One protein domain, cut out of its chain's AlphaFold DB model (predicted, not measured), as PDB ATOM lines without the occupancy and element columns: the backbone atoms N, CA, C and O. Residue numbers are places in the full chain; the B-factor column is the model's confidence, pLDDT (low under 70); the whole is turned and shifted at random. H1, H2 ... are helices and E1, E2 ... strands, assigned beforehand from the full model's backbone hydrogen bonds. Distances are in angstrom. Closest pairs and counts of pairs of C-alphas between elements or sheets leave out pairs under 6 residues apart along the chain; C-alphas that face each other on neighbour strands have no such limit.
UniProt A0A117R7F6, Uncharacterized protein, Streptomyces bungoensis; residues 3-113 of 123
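This is residues 3 to 113 of the 123 residues of an uncharacterized protein of Streptomyces bungoensis (UniProt A0A117R7F6). With little regular structure, the domain has a long hairpin, E4 and E5, at one end, and helices H1 and H2 toward the other. Of 111 printed residues, 43 are in E1 H1 E2 E3 H2 E4 E5; mixed class, both sheets antiparallel. It spans 50 by 26 by 24 A, only just loose, radius of gyration of the C-alphas 15.9 A.

E1, residues 3 to 5, is antiparallel to E4, 92 to 100, N 4 to O 95 being 2.9 A. E4 forms a hairpin with E5, 103 to 112, N 96 to O 108 being 2.8 A, and E2, 34 to 36, with E3, 65 to 67, N 35 to O 66 2.8 A. In H1, 23 to 28, and H2, 79 to 87, every O i to N i+4 pair is within hydrogen-bond range.

E1 begins at C-alpha 3 (140.923, 127.199, 117.087). E5, 25.9 A long, ends at C-alpha 112 (143.272, 139.140, 115.410).

The printed part has no cut; the link E2 to E3 is long.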
ATOM      1  N   LEU A   3     140.246 125.977 116.651       95.94
ATOM      2  CA  LEU A   3     140.923 127.199 117.087       95.94
ATOM      3  C   LEU A   3     141.223 127.148 118.579       95.94
ATOM      4  O   LEU A   3     140.343 126.849 119.383       95.94
ATOM      5  N   THR A   4     142.443 127.527 118.952       96.38
ATOM      6  CA  THR A   4     142.865 127.632 120.353       96.38
ATOM      7  C   THR A   4     143.583 128.948 120.605       96.38
ATOM      8  O   THR A   4     144.409 129.359 119.789       96.38
ATOM      9  N   ILE A   5     143.329 129.579 121.749       95.12
ATOM     10  CA  ILE A   5     144.072 130.766 122.177       95.12
ATOM     11  C   ILE A   5     145.521 130.388 122.450       95.12
ATOM     12  O   ILE A   5     145.809 129.413 123.151       95.12
ATOM     13  N   ARG A   6     146.422 131.170 121.860       93.50
ATOM     14  CA  ARG A   6     147.862 130.983 121.935       93.50
ATOM     15  C   ARG A   6     148.443 131.818 123.070       93.50
ATOM     16  O   ARG A   6     148.373 133.042 123.031       93.50
ATOM     17  N   ASP A   7     149.112 131.139 123.995       87.25
ATOM     18  CA  ASP A   7     150.011 131.768 124.959       87.25
ATOM     19  C   ASP A   7     151.449 131.684 124.421       87.25
ATOM     20  O   ASP A   7     151.970 130.592 124.199       87.25
ATOM     21  N   ASP A   8     152.101 132.827 124.202       82.31
ATOM     22  CA  ASP A   8     153.473 132.867 123.652       82.31
ATOM     23  C   ASP A   8     154.546 132.532 124.692       82.31
ATOM     24  O   ASP A   8     155.682 132.210 124.348       82.31
ATOM     25  N   PHE A   9     154.180 132.594 125.970       83.50
ATOM     26  CA  PHE A   9     155.044 132.241 127.082       83.50
ATOM     27  C   PHE A   9     154.363 131.179 127.941       83.50
ATOM     28  O   PHE A   9     153.352 131.449 128.599       83.50
ATOM     29  N   ASP A  10     154.933 129.973 127.928       80.88
ATOM     30  CA  ASP A  10     154.466 128.849 128.734       80.88
ATOM     31  C   ASP A  10     154.816 129.074 130.211       80.88
ATOM     32  O   ASP A  10     155.895 128.729 130.698       80.88
ATOM     33  N   ARG A  11     153.861 129.668 130.929       84.88
ATOM     34  CA  ARG A  11     153.979 129.971 132.357       84.88
ATOM     35  C   ARG A  11     153.845 128.734 133.238       84.88
ATOM     36  O   ARG A  11     154.208 128.810 134.408       84.88
ATOM     37  N   SER A  12     153.367 127.597 132.727       77.62
ATOM     38  CA  SER A  12     153.240 126.376 133.537       77.62
ATOM     39  C   SER A  12     154.606 125.886 134.036       77.62
ATOM     40  O   SER A  12     154.718 125.439 135.177       77.62
ATOM     41  N   ARG A  13     155.663 126.109 133.242       80.69
ATOM     42  CA  ARG A  13     157.055 125.705 133.517       80.69
ATOM     43  C   ARG A  13     157.800 126.592 134.512       80.69
ATOM     44  O   ARG A  13     158.946 126.293 134.840       80.69
ATOM     45  N   LEU A  14     157.198 127.694 134.958       85.94
ATOM     46  CA  LEU A  14     157.818 128.546 135.967       85.94
ATOM     47  C   LEU A  14     157.974 127.783 137.295       85.94
ATOM     48  O   LEU A  14     157.099 126.982 137.634       85.94
ATOM     49  N   PRO A  15     159.045 128.037 138.070       83.75
ATOM     50  CA  PRO A  15     159.200 127.442 139.390       83.75
ATOM     51  C   PRO A  15     157.995 127.761 140.281       83.75
ATOM     52  O   PRO A  15     157.583 128.917 140.395       83.75
ATOM     53  N   THR A  16     157.436 126.743 140.931       84.00
ATOM     54  CA  THR A  16     156.375 126.932 141.926       84.00
ATOM     55  C   THR A  16     157.019 127.299 143.261       84.00
ATOM     56  O   THR A  16     157.624 126.455 143.919       84.00
ATOM     57  N   LEU A  17     156.924 128.575 143.638       83.06
ATOM     58  CA  LEU A  17     157.388 129.081 144.932       83.06
ATOM     59  C   LEU A  17     156.340 128.808 146.022       83.06
ATOM     60  O   LEU A  17     155.144 128.747 145.734       83.06
ATOM     61  N   ALA A  18     156.776 128.667 147.278       83.06
ATOM     62  CA  ALA A  18     155.866 128.490 148.409       83.06
ATOM     63  C   ALA A  18     154.888 129.677 148.509       83.06
ATOM     64  O   ALA A  18     155.315 130.829 148.559       83.06
ATOM     65  N   GLY A  19     153.583 129.390 148.509       81.69
ATOM     66  CA  GLY A  19     152.518 130.402 148.516       81.69
ATOM     67  C   GLY A  19     152.166 131.000 147.146       81.69
ATOM     68  O   GLY A  19     151.262 131.825 147.071       81.69
ATOM     69  N   GLY A  20     152.845 130.596 146.066       85.44
ATOM     70  CA  GLY A  20     152.519 131.005 144.697       85.44
ATOM     71  C   GLY A  20     151.500 130.086 144.006       85.44
ATOM     72  O   GLY A  20     151.187 129.010 144.522       85.44
ATOM     73  N   PRO A  21     150.999 130.472 142.814       90.75
ATOM     74  CA  PRO A  21     150.093 129.626 142.041       90.75
ATOM     75  C   PRO A  21     150.776 128.325 141.599       90.75
ATOM     76  O   PRO A  21     151.989 128.305 141.375       90.75
ATOM     77  N   THR A  22     150.014 127.248 141.419       91.12
ATOM     78  CA  THR A  22     150.516 125.980 140.860       91.12
ATOM     79  C   THR A  22     150.688 126.054 139.338       91.12
ATOM     80  O   THR A  22     150.282 127.023 138.688       91.12
ATOM     81  N   ALA A  23     151.306 125.030 138.741       90.00
ATOM     82  CA  ALA A  23     151.446 124.942 137.289       90.00
ATOM     83  C   ALA A  23     150.081 124.822 136.591       90.00
ATOM     84  O   ALA A  23     149.861 125.464 135.564       90.00
ATOM     85  N   GLU A  24     149.158 124.066 137.185       88.75
ATOM     86  CA  GLU A  24     147.786 123.873 136.710       88.75
ATOM     87  C   GLU A  24     147.018 125.194 136.752       88.75
ATOM     88  O   GLU A  24     146.484 125.626 135.733       88.75
ATOM     89  N   GLN A  25     147.074 125.906 137.883       91.50
ATOM     90  CA  GLN A  25     146.452 127.223 138.021       91.50
ATOM     91  C   GLN A  25     146.963 128.203 136.954       91.50
ATOM     92  O   GLN A  25     146.181 128.940 136.358       91.50
ATOM     93  N   ARG A  26     148.269 128.195 136.649       91.69
ATOM     94  CA  ARG A  26     148.845 129.031 135.578       91.69
ATOM     95  C   ARG A  26     148.387 128.617 134.177       91.69
ATOM     96  O   ARG A  26     148.260 129.494 133.321       91.69
ATOM     97  N   ALA A  27     148.165 127.326 133.938       89.69
ATOM     98  CA  ALA A  27     147.699 126.796 132.655       89.69
ATOM     99  C   ALA A  27     146.215 127.112 132.383       89.69
ATOM    100  O   ALA A  27     145.811 127.282 131.228       89.69
ATOM    101  N   GLU A  28     145.404 127.247 133.433       91.00
ATOM    102  CA  GLU A  28     143.986 127.610 133.324       91.00
ATOM    103  C   GLU A  28     143.765 129.072 132.905       91.00
ATOM    104  O   GLU A  28     142.731 129.402 132.321       91.00
ATOM    105  N   VAL A  29     144.746 129.946 133.144       93.31
ATOM    106  CA  VAL A  29     144.662 131.371 132.803       93.31
ATOM    107  C   VAL A  29     144.863 131.595 131.307       93.31
ATOM    108  O   VAL A  29     145.877 131.203 130.736       93.31
ATOM    109  N   ILE A  30     143.928 132.315 130.688       94.31
ATOM    110  CA  ILE A  30     144.084 132.866 129.338       94.31
ATOM    111  C   ILE A  30     144.914 134.150 129.425       94.31
ATOM    112  O   ILE A  30     144.384 135.188 129.817       94.31
ATOM    113  N   TRP A  31     146.197 134.103 129.058       93.56
ATOM    114  CA  TRP A  31     147.122 135.239 129.182       93.56
ATOM    115  C   TRP A  31     147.007 136.195 127.993       93.56
ATOM    116  O   TRP A  31     147.939 136.360 127.205       93.56
ATOM    117  N   GLY A  32     145.842 136.823 127.865       93.88
ATOM    118  CA  GLY A  32     145.525 137.724 126.768       93.88
ATOM    119  C   GLY A  32     144.287 138.572 127.044       93.88
ATOM    120  O   GLY A  32     143.663 138.427 128.092       93.88
ATOM    121  N   PRO A  33     143.892 139.438 126.102       94.56
ATOM    122  CA  PRO A  33     142.788 140.382 126.296       94.56
ATOM    123  C   PRO A  33     141.412 139.710 126.372       94.56
ATOM    124  O   PRO A  33     140.538 140.138 127.128       94.56
ATOM    125  N   PHE A  34     141.219 138.634 125.606       94.81
ATOM    126  CA  PHE A  34     139.927 137.993 125.395       94.81
ATOM    127  C   PHE A  34     140.031 136.474 125.478       94.81
ATOM    128  O   PHE A  34     141.078 135.892 125.191       94.81
ATOM    129  N   ARG A  35     138.903 135.846 125.811       95.88
ATOM    130  CA  ARG A  35     138.650 134.414 125.658       95.88
ATOM    131  C   ARG A  35     137.445 134.171 124.751       95.88
ATOM    132  O   ARG A  35     136.609 135.058 124.588       95.88
ATOM    133  N   PHE A  36     137.319 132.974 124.184       96.81
ATOM    134  CA  PHE A  36     136.067 132.578 123.538       96.81
ATOM    135  C   PHE A  36     134.948 132.528 124.572       96.81
ATOM    136  O   PHE A  36     135.177 132.084 125.697       96.81
ATOM    137  N   ASN A  37     133.752 132.984 124.206       96.44
ATOM    138  CA  ASN A  37     132.623 133.019 125.127       96.44
ATOM    139  C   ASN A  37     132.189 131.583 125.493       96.44
ATOM    140  O   ASN A  37     131.661 130.887 124.622       96.44
ATOM    141  N   PRO A  38     132.350 131.134 126.755       96.06
ATOM    142  CA  PRO A  38     132.051 129.754 127.144       96.06
ATOM    143  C   PRO A  38     130.558 129.394 127.110       96.06
ATOM    144  O   PRO A  38     130.210 128.231 127.272       96.06
ATOM    145  N   ARG A  39     129.663 130.377 126.937       96.00
ATOM    146  CA  ARG A  39     128.213 130.153 126.794       96.00
ATOM    147  C   ARG A  39     127.814 129.796 125.362       96.00
ATOM    148  O   ARG A  39     126.652 129.479 125.125       96.00
ATOM    149  N   VAL A  40     128.743 129.887 124.411       95.25
ATOM    150  CA  VAL A  40     128.527 129.470 123.024       95.25
ATOM    151  C   VAL A  40     128.802 127.977 122.893       95.25
ATOM    152  O   VAL A  40     129.792 127.464 123.412       95.25
ATOM    153  N   GLU A  41     127.921 127.279 122.180       93.69
ATOM    154  CA  GLU A  41     128.058 125.850 121.916       93.69
ATOM    155  C   GLU A  41     129.401 125.522 121.243       93.69
ATOM    156  O   GLU A  41     129.873 126.237 120.358       93.69
ATOM    157  N   GLY A  42     130.033 124.433 121.685       91.50
ATOM    158  CA  GLY A  42     131.327 123.995 121.165       91.50
ATOM    159  C   GLY A  42     132.528 124.784 121.695       91.50
ATOM    160  O   GLY A  42     133.651 124.483 121.302       91.50
ATOM    161  N   VAL A  43     132.350 125.758 122.593       95.50
ATOM    162  CA  VAL A  43     133.466 126.431 123.272       95.50
ATOM    163  C   VAL A  43     133.839 125.685 124.554       95.50
ATOM    164  O   VAL A  43     132.982 125.318 125.354       95.50
ATOM    165  N   HIS A  44     135.138 125.462 124.771       94.19
ATOM    166  CA  HIS A  44     135.651 124.862 126.004       94.19
ATOM    167  C   HIS A  44     135.278 125.711 127.233       94.19
ATOM    168  O   HIS A  44     135.275 126.935 127.151       94.19
ATOM    169  N   GLN A  45     135.068 125.094 128.401       93.56
ATOM    170  CA  GLN A  45     134.587 125.772 129.619       93.56
ATOM    171  C   GLN A  45     135.421 127.001 130.036       93.56
ATOM    172  O   GLN A  45     134.885 127.990 130.527       93.56
ATOM    173  N   LEU A  46     136.737 126.962 129.814       93.38
ATOM    174  CA  LEU A  46     137.646 128.082 130.108       93.38
ATOM    175  C   LEU A  46     137.679 129.168 129.017       93.38
ATOM    176  O   LEU A  46     138.358 130.179 129.180       93.38
ATOM    177  N   GLY A  47     137.007 128.956 127.886       95.75
ATOM    178  CA  GLY A  47     137.065 129.831 126.714       95.75
ATOM    179  C   GLY A  47     138.373 129.736 125.924       95.75
ATOM    180  O   GLY A  47     138.673 130.621 125.128       95.75
ATOM    181  N   ARG A  48     139.183 128.689 126.146       95.88
ATOM    182  CA  ARG A  48     140.496 128.517 125.493       95.88
ATOM    183  C   ARG A  48     140.401 128.026 124.052       95.88
ATOM    184  O   ARG A  48     141.262 128.357 123.242       95.88
ATOM    185  N   ALA A  49     139.399 127.209 123.747       96.62
ATOM    186  CA  ALA A  49     139.292 126.506 122.477       96.62
ATOM    187  C   ALA A  49     137.857 126.507 121.954       96.62
ATOM    188  O   ALA A  49     136.910 126.480 122.742       96.62
ATOM    189  N   VAL A  50     137.728 126.510 120.631       96.25
ATOM    190  CA  VAL A  50     136.478 126.293 119.896       96.25
ATOM    191  C   VAL A  50     136.596 124.946 119.201       96.25
ATOM    192  O   VAL A  50     137.597 124.701 118.525       96.25
ATOM    193  N   ALA A  51     135.581 124.101 119.357       92.31
ATOM    194  CA  ALA A  51     135.483 122.795 118.721       92.31
ATOM    195  C   ALA A  51     135.672 122.883 117.204       92.31
ATOM    196  O   ALA A  51     135.445 123.920 116.580       92.31
ATOM    197  N   ALA A  52     136.087 121.771 116.601       94.00
ATOM    198  CA  ALA A  52     136.383 121.745 115.183       94.00
ATOM    199  C   ALA A  52     135.156 122.107 114.323       94.00
ATOM    200  O   ALA A  52     134.092 121.507 114.459       94.00
ATOM    201  N   PHE A  53     135.338 123.032 113.382       92.88
ATOM    202  CA  PHE A  53     134.340 123.416 112.382       92.88
ATOM    203  C   PHE A  53     134.919 123.349 110.963       92.88
ATOM    204  O   PHE A  53     136.141 123.393 110.761       92.88
ATOM    205  N   ALA A  54     134.049 123.195 109.967       92.31
ATOM    206  CA  ALA A  54     134.433 123.235 108.560       92.31
ATOM    207  C   ALA A  54     134.562 124.690 108.095       92.31
ATOM    208  O   ALA A  54     133.746 125.531 108.458       92.31
ATOM    209  N   LEU A  55     135.592 124.979 107.302       90.56
ATOM    210  CA  LEU A  55     135.799 126.290 106.698       90.56
ATOM    211  C   LEU A  55     136.340 126.075 105.285       90.56
ATOM    212  O   LEU A  55     137.408 125.478 105.124       90.56
ATOM    213  N   LEU A  56     135.580 126.486 104.272       88.69
ATOM    214  CA  LEU A  56     135.985 126.393 102.872       88.69
ATOM    215  C   LEU A  56     136.821 127.620 102.469       88.69
ATOM    216  O   LEU A  56     136.805 128.645 103.153       88.69
ATOM    217  N   PRO A  57     137.572 127.553 101.356       84.00
ATOM    218  CA  PRO A  57     138.274 128.721 100.837       84.00
ATOM    219  C   PRO A  57     137.322 129.907 100.616       84.00
ATOM    220  O   PRO A  57     136.345 129.797  99.881       84.00
ATOM    221  N   GLY A  58     137.628 131.044 101.245       85.19
ATOM    222  CA  GLY A  58     136.822 132.270 101.172       85.19
ATOM    223  C   GLY A  58     135.759 132.412 102.267       85.19
ATOM    224  O   GLY A  58     135.259 133.522 102.470       85.19
ATOM    225  N   ASP A  59     135.463 131.344 103.011       88.75
ATOM    226  CA  ASP A  59     134.524 131.399 104.126       88.75
ATOM    227  C   ASP A  59     135.050 132.271 105.266       88.75
ATOM    228  O   ASP A  59     136.253 132.408 105.511       88.75
ATOM    229  N   ARG A  60     134.106 132.836 106.018       86.19
ATOM    230  CA  ARG A  60     134.382 133.581 107.243       86.19
ATOM    231  C   ARG A  60     133.622 132.947 108.393       86.19
ATOM    232  O   ARG A  60     132.401 132.842 108.337       86.19
ATOM    233  N   GLN A  61     134.336 132.618 109.464       88.00
ATOM    234  CA  GLN A  61     133.725 132.217 110.726       88.00
ATOM    235  C   GLN A  61     133.669 133.412 111.673       88.00
ATOM    236  O   GLN A  61     134.692 134.033 111.968       88.00
ATOM    237  N   ARG A  62     132.476 133.720 112.187       88.81
ATOM    238  CA  ARG A  62     132.317 134.680 113.282       88.81
ATOM    239  C   ARG A  62     132.466 133.951 114.613       88.81
ATOM    240  O   ARG A  62     131.840 132.920 114.831       88.81
ATOM    241  N   LEU A  63     133.286 134.506 115.498       90.69
ATOM    242  CA  LEU A  63     133.535 133.977 116.835       90.69
ATOM    243  C   LEU A  63     133.070 135.011 117.854       90.69
ATOM    244  O   LEU A  63     133.276 136.209 117.661       90.69
ATOM    245  N   VAL A  64     132.437 134.545 118.925       93.12
ATOM    246  CA  VAL A  64     132.039 135.406 120.040       93.12
ATOM    247  C   VAL A  64     133.107 135.302 121.114       93.12
ATOM    248  O   VAL A  64     133.462 134.204 121.549       93.12
ATOM    249  N   VAL A  65     133.614 136.452 121.537       94.56
ATOM    250  CA  VAL A  65     134.630 136.562 122.580       94.56
ATOM    251  C   VAL A  65     134.122 137.424 123.725       94.56
ATOM    252  O   VAL A  65     133.227 138.250 123.551       94.56
ATOM    253  N   GLU A  66     134.697 137.226 124.899       95.38
ATOM    254  CA  GLU A  66     134.494 138.066 126.077       95.38
ATOM    255  C   GLU A  66     135.847 138.355 126.739       95.38
ATOM    256  O   GLU A  66     136.805 137.610 126.498       95.38
ATOM    257  N   PRO A  67     135.982 139.438 127.527       94.88
ATOM    258  CA  PRO A  67     137.240 139.747 128.194       94.88
ATOM    259  C   PRO A  67     137.741 138.557 129.023       94.88
ATOM    260  O   PRO A  67     136.963 137.886 129.703       94.88
ATOM    261  N   SER A  68     139.046 138.285 128.975       94.88
ATOM    262  CA  SER A  68     139.650 137.232 129.800       94.88
ATOM    263  C   SER A  68     139.483 137.554 131.287       94.88
ATOM    264  O   SER A  68     139.360 138.716 131.676       94.88
ATOM    265  N   MET A  69     139.475 136.545 132.150       93.25
ATOM    266  CA  MET A  69     139.409 136.781 133.592       93.25
ATOM    267  C   MET A  69     140.815 136.990 134.140       93.25
ATOM    268  O   MET A  69     141.724 136.239 133.779       93.25
ATOM    269  N   ARG A  70     140.982 137.963 135.043       93.56
ATOM    270  CA  ARG A  70     142.213 138.043 135.828       93.56
ATOM    271  C   ARG A  70     142.399 136.753 136.642       93.56
ATOM    272  O   ARG A  70     141.406 136.163 137.083       93.56
ATOM    273  N   PRO A  71     143.642 136.333 136.909       92.44
ATOM    274  CA  PRO A  71     143.901 135.255 137.851       92.44
ATOM    275  C   PRO A  71     143.424 135.597 139.269       92.44
ATOM    276  O   PRO A  71     143.403 136.763 139.675       92.44
ATOM    277  N   SER A  72     143.081 134.576 140.057       89.62
ATOM    278  CA  SER A  72     142.600 134.765 141.434       89.62
ATOM    279  C   SER A  72     143.653 135.382 142.357       89.62
ATOM    280  O   SER A  72     143.294 136.179 143.212       89.62
ATOM    281  N   TRP A  73     144.938 135.087 142.129       89.19
ATOM    282  CA  TRP A  73     146.080 135.632 142.879       89.19
ATOM    283  C   TRP A  73     146.478 137.064 142.470       89.19
ATOM    284  O   TRP A  73     147.526 137.554 142.876       89.19
ATOM    285  N   TYR A  74     145.673 137.727 141.634       88.69
ATOM    286  CA  TYR A  74     145.708 139.180 141.424       88.69
ATOM    287  C   TYR A  74     144.611 139.800 142.303       88.69
ATOM    288  O   TYR A  74     143.655 140.384 141.797       88.69
ATOM    289  N   ASP A  75     144.674 139.545 143.610       84.94
ATOM    290  CA  ASP A  75     143.614 139.820 144.591       84.94
ATOM    291  C   ASP A  75     143.662 141.227 145.201       84.94
ATOM    292  O   ASP A  75     142.744 141.613 145.928       84.94
ATOM    293  N   ASP A  76     144.683 142.015 144.867       88.25
ATOM    294  CA  ASP A  76     144.750 143.416 145.256       88.25
ATOM    295  C   ASP A  76     143.622 144.253 144.613       88.25
ATOM    296  O   ASP A  76     143.026 143.883 143.596       88.25
ATOM    297  N   ALA A  77     143.321 145.407 145.222       85.06
ATOM    298  CA  ALA A  77     142.212 146.276 144.814       85.06
ATOM    299  C   ALA A  77     142.306 146.756 143.351       85.06
ATOM    300  O   ALA A  77     141.296 147.125 142.752       85.06
ATOM    301  N   ASP A  78     143.504 146.715 142.767       91.12
ATOM    302  CA  ASP A  78     143.801 147.184 141.422       91.12
ATOM    303  C   ASP A  78     144.048 146.038 140.431       91.12
ATOM    304  O   ASP A  78     144.308 146.302 139.256       91.12
ATOM    305  N   GLY A  79     143.952 144.776 140.862       90.62
ATOM    306  CA  GLY A  79     144.348 143.610 140.075       90.62
ATOM    307  C   GLY A  79     143.569 143.480 138.768       90.62
ATOM    308  O   GLY A  79     144.143 143.154 137.732       90.62
ATOM    309  N   GLU A  80     142.276 143.815 138.789       92.56
ATOM    310  CA  GLU A  80     141.444 143.862 137.580       92.56
ATOM    311  C   GLU A  80     141.881 144.987 136.642       92.56
ATOM    312  O   GLU A  80     142.063 144.751 135.451       92.56
ATOM    313  N   ARG A  81     142.105 146.199 137.168       93.19
ATOM    314  CA  ARG A  81     142.549 147.342 136.359       93.19
ATOM    315  C   ARG A  81     143.895 147.046 135.700       93.19
ATOM    316  O   ARG A  81     144.018 147.195 134.491       93.19
ATOM    317  N   ARG A  82     144.858 146.543 136.475       93.75
ATOM    318  CA  ARG A  82     146.193 146.172 135.994       93.75
ATOM    319  C   ARG A  82     146.123 145.095 134.913       93.75
ATOM    320  O   ARG A  82     146.711 145.271 133.857       93.75
ATOM    321  N   TRP A  83     145.332 144.040 135.130       94.56
ATOM    322  CA  TRP A  83     145.124 142.991 134.127       94.56
ATOM    323  C   TRP A  83     144.560 143.543 132.814       94.56
ATOM    324  O   TRP A  83     145.008 143.178 131.729       94.56
ATOM    325  N   ARG A  84     143.574 144.444 132.895       93.81
ATOM    326  CA  ARG A  84     142.996 145.087 131.708       93.81
ATOM    327  C   ARG A  84     144.011 145.976 131.003       93.81
ATOM    328  O   ARG A  84     144.077 145.923 129.780       93.81
ATOM    329  N   ASP A  85     144.793 146.747 131.752       94.44
ATOM    330  CA  ASP A  85     145.806 147.649 131.206       94.44
ATOM    331  C   ASP A  85     146.937 146.881 130.507       94.44
ATOM    332  O   ASP A  85     147.296 147.242 129.383       94.44
ATOM    333  N   ASP A  86     147.413 145.780 131.101       92.81
ATOM    334  CA  ASP A  86     148.476 144.922 130.552       92.81
ATOM    335  C   ASP A  86     148.117 144.352 129.168       92.81
ATOM    336  O   ASP A  86     148.992 144.156 128.325       92.81
ATOM    337  N   TYR A  87     146.827 144.108 128.909       93.25
ATOM    338  CA  TYR A  87     146.347 143.513 127.656       93.25
ATOM    339  C   TYR A  87     145.522 144.456 126.779       93.25
ATOM    340  O   TYR A  87     145.028 144.045 125.728       93.25
ATOM    341  N   ARG A  88     145.373 145.728 127.158       91.25
ATOM    342  CA  ARG A  88     144.452 146.672 126.503       91.25
ATOM    343  C   ARG A  88     144.684 146.815 124.999       91.25
ATOM    344  O   ARG A  88     143.729 146.994 124.257       91.25
ATOM    345  N   THR A  89     145.934 146.757 124.551       90.06
ATOM    346  CA  THR A  89     146.315 146.938 123.138       90.06
ATOM    347  C   THR A  89     146.788 145.650 122.474       90.06
ATOM    348  O   THR A  89     147.186 145.663 121.312       90.06
ATOM    349  N   GLU A  90     146.770 144.536 123.201       92.56
ATOM    350  CA  GLU A  90     147.262 143.260 122.697       92.56
ATOM    351  C   GLU A  90     146.236 142.622 121.752       92.56
ATOM    352  O   GLU A  90     145.034 142.690 122.013       92.56
ATOM    353  N   PRO A  91     146.647 141.988 120.646       93.00
ATOM    354  CA  PRO A  91     145.716 141.266 119.792       93.00
ATOM    355  C   PRO A  91     145.323 139.916 120.409       93.00
ATOM    356  O   PRO A  91     146.013 139.365 121.270       93.00
ATOM    357  N   ILE A  92     144.243 139.321 119.904       92.38
ATOM    358  CA  ILE A  92     143.876 137.936 120.207       92.38
ATOM    359  C   ILE A  92     144.788 137.018 119.393       92.38
ATOM    360  O   ILE A  92     144.684 136.947 118.170       92.38
ATOM    361  N   ARG A  93     145.696 136.311 120.063       94.12
ATOM    362  CA  ARG A  93     146.645 135.394 119.417       94.12
ATOM    363  C   ARG A  93     146.037 133.998 119.353       94.12
ATOM    364  O   ARG A  93     145.590 133.473 120.371       94.12
ATOM    365  N   LEU A  94     146.026 133.392 118.171       94.31
ATOM    366  CA  LEU A  94     145.372 132.109 117.927       94.31
ATOM    367  C   LEU A  94     146.320 131.119 117.253       94.31
ATOM    368  O   LEU A  94     147.145 131.485 116.412       94.31
ATOM    369  N   TRP A  95     146.144 129.847 117.596       96.00
ATOM    370  CA  TRP A  95     146.511 128.721 116.747       96.00
ATOM    371  C   TRP A  95     145.263 128.217 116.022       96.00
ATOM    372  O   TRP A  95     144.230 128.000 116.658       96.00
ATOM    373  N   ALA A  96     145.385 127.967 114.722       95.12
ATOM    374  CA  ALA A  96     144.475 127.108 113.979       95.12
ATOM    375  C   ALA A  96     145.122 125.749 113.748       95.12
ATOM    376  O   ALA A  96     146.188 125.660 113.138       95.12
ATOM    377  N   HIS A  97     144.458 124.696 114.217       96.06
ATOM    378  CA  HIS A  97     144.812 123.311 113.927       96.06
ATOM    379  C   HIS A  97     143.938 122.846 112.765       96.06
ATOM    380  O   HIS A  97     142.711 122.733 112.869       96.06
ATOM    381  N   CYS A  98     144.575 122.638 111.622       95.12
ATOM    382  CA  CYS A  98     143.907 122.398 110.357       95.12
ATOM    383  C   CYS A  98     144.082 120.949 109.916       95.12
ATOM    384  O   CYS A  98     145.153 120.352 110.040       95.12
ATOM    385  N   THR A  99     143.007 120.402 109.361       95.19
ATOM    386  CA  THR A  99     142.959 119.082 108.742       95.19
ATOM    387  C   THR A  99     142.188 119.198 107.435       95.19
ATOM    388  O   THR A  99     141.215 119.948 107.346       95.19
ATOM    389  N   ALA A 100     142.633 118.469 106.414       93.06
ATOM    390  CA  ALA A 100     141.936 118.349 105.140       93.06
ATOM    391  C   ALA A 100     142.143 116.936 104.573       93.06
ATOM    392  O   ALA A 100     143.219 116.361 104.772       93.06
ATOM    393  N   PRO A 101     141.146 116.358 103.878       93.69
ATOM    394  CA  PRO A 101     141.283 115.042 103.260       93.69
ATOM    395  C   PRO A 101     142.503 114.972 102.337       93.69
ATOM    396  O   PRO A 101     142.699 115.846 101.502       93.69
ATOM    397  N   GLY A 102     143.334 113.940 102.496       96.62
ATOM    398  CA  GLY A 102     144.550 113.763 101.692       96.62
ATOM    399  C   GLY A 102     145.749 114.624 102.113       96.62
ATOM    400  O   GLY A 102     146.820 114.480 101.528       96.62
ATOM    401  N   HIS A 103     145.622 115.464 103.146       95.50
ATOM    402  CA  HIS A 103     146.706 116.316 103.638       95.50
ATOM    403  C   HIS A 103     147.108 115.953 105.071       95.50
ATOM    404  O   HIS A 103     146.270 115.647 105.920       95.50
ATOM    405  N   LYS A 104     148.414 116.027 105.364       96.62
ATOM    406  CA  LYS A 104     148.906 115.947 106.747       96.62
ATOM    407  C   LYS A 104     148.359 117.136 107.546       96.62
ATOM    408  O   LYS A 104     148.375 118.235 106.999       96.62
ATOM    409  N   PRO A 105     147.935 116.955 108.810       96.50
ATOM    410  CA  PRO A 105     147.525 118.067 109.662       96.50
ATOM    411  C   PRO A 105     148.606 119.146 109.760       96.50
ATOM    412  O   PRO A 105     149.797 118.830 109.816       96.50
ATOM    413  N   TRP A 106     148.194 120.409 109.819       95.25
ATOM    414  CA  TRP A 106     149.104 121.548 109.945       95.25
ATOM    415  C   TRP A 106     148.585 122.564 110.954       95.25
ATOM    416  O   TRP A 106     147.411 122.557 111.328       95.25
ATOM    417  N   LYS A 107     149.482 123.437 111.418       95.19
ATOM    418  CA  LYS A 107     149.158 124.504 112.363       95.19
ATOM    419  C   LYS A 107     149.503 125.854 111.762       95.19
ATOM    420  O   LYS A 107     150.571 126.012 111.178       95.19
ATOM    421  N   LEU A 108     148.610 126.818 111.938       94.25
ATOM    422  CA  LEU A 108     148.830 128.217 111.587       94.25
ATOM    423  C   LEU A 108     148.739 129.057 112.853       94.25
ATOM    424  O   LEU A 108     147.847 128.826 113.667       94.25
ATOM    425  N   SER A 109     149.616 130.044 113.005       93.94
ATOM    426  CA  SER A 109     149.422 131.098 114.000       93.94
ATOM    427  C   SER A 109     149.082 132.413 113.344       93.94
ATOM    428  O   SER A 109     149.709 132.784 112.354       93.94
ATOM    429  N   PHE A 110     148.176 133.152 113.963       90.25
ATOM    430  CA  PHE A 110     147.842 134.507 113.558       90.25
ATOM    431  C   PHE A 110     147.329 135.302 114.757       90.25
ATOM    432  O   PHE A 110     147.028 134.752 115.820       90.25
ATOM    433  N   ALA A 111     147.264 136.614 114.581       91.31
ATOM    434  CA  ALA A 111     146.759 137.548 115.567       91.31
ATOM    435  C   ALA A 111     145.548 138.278 114.980       91.31
ATOM    436  O   ALA A 111     145.586 138.716 113.831       91.31
ATOM    437  N   VAL A 112     144.481 138.397 115.766       89.44
ATOM    438  CA  VAL A 112     143.272 139.140 115.410       89.44
ATOM    439  C   VAL A 112     143.231 140.409 116.266       89.44
ATOM    440  O   VAL A 112     143.156 140.307 117.494       89.44
ATOM    441  N   PRO A 113     143.323 141.600 115.657       88.56
ATOM    442  CA  PRO A 113     143.119 142.870 116.344       88.56
ATOM    443  C   PRO A 113     141.788 142.930 117.108       88.56
ATOM    444  O   PRO A 113     140.795 142.315 116.720       88.56
TER     445      PRO A 113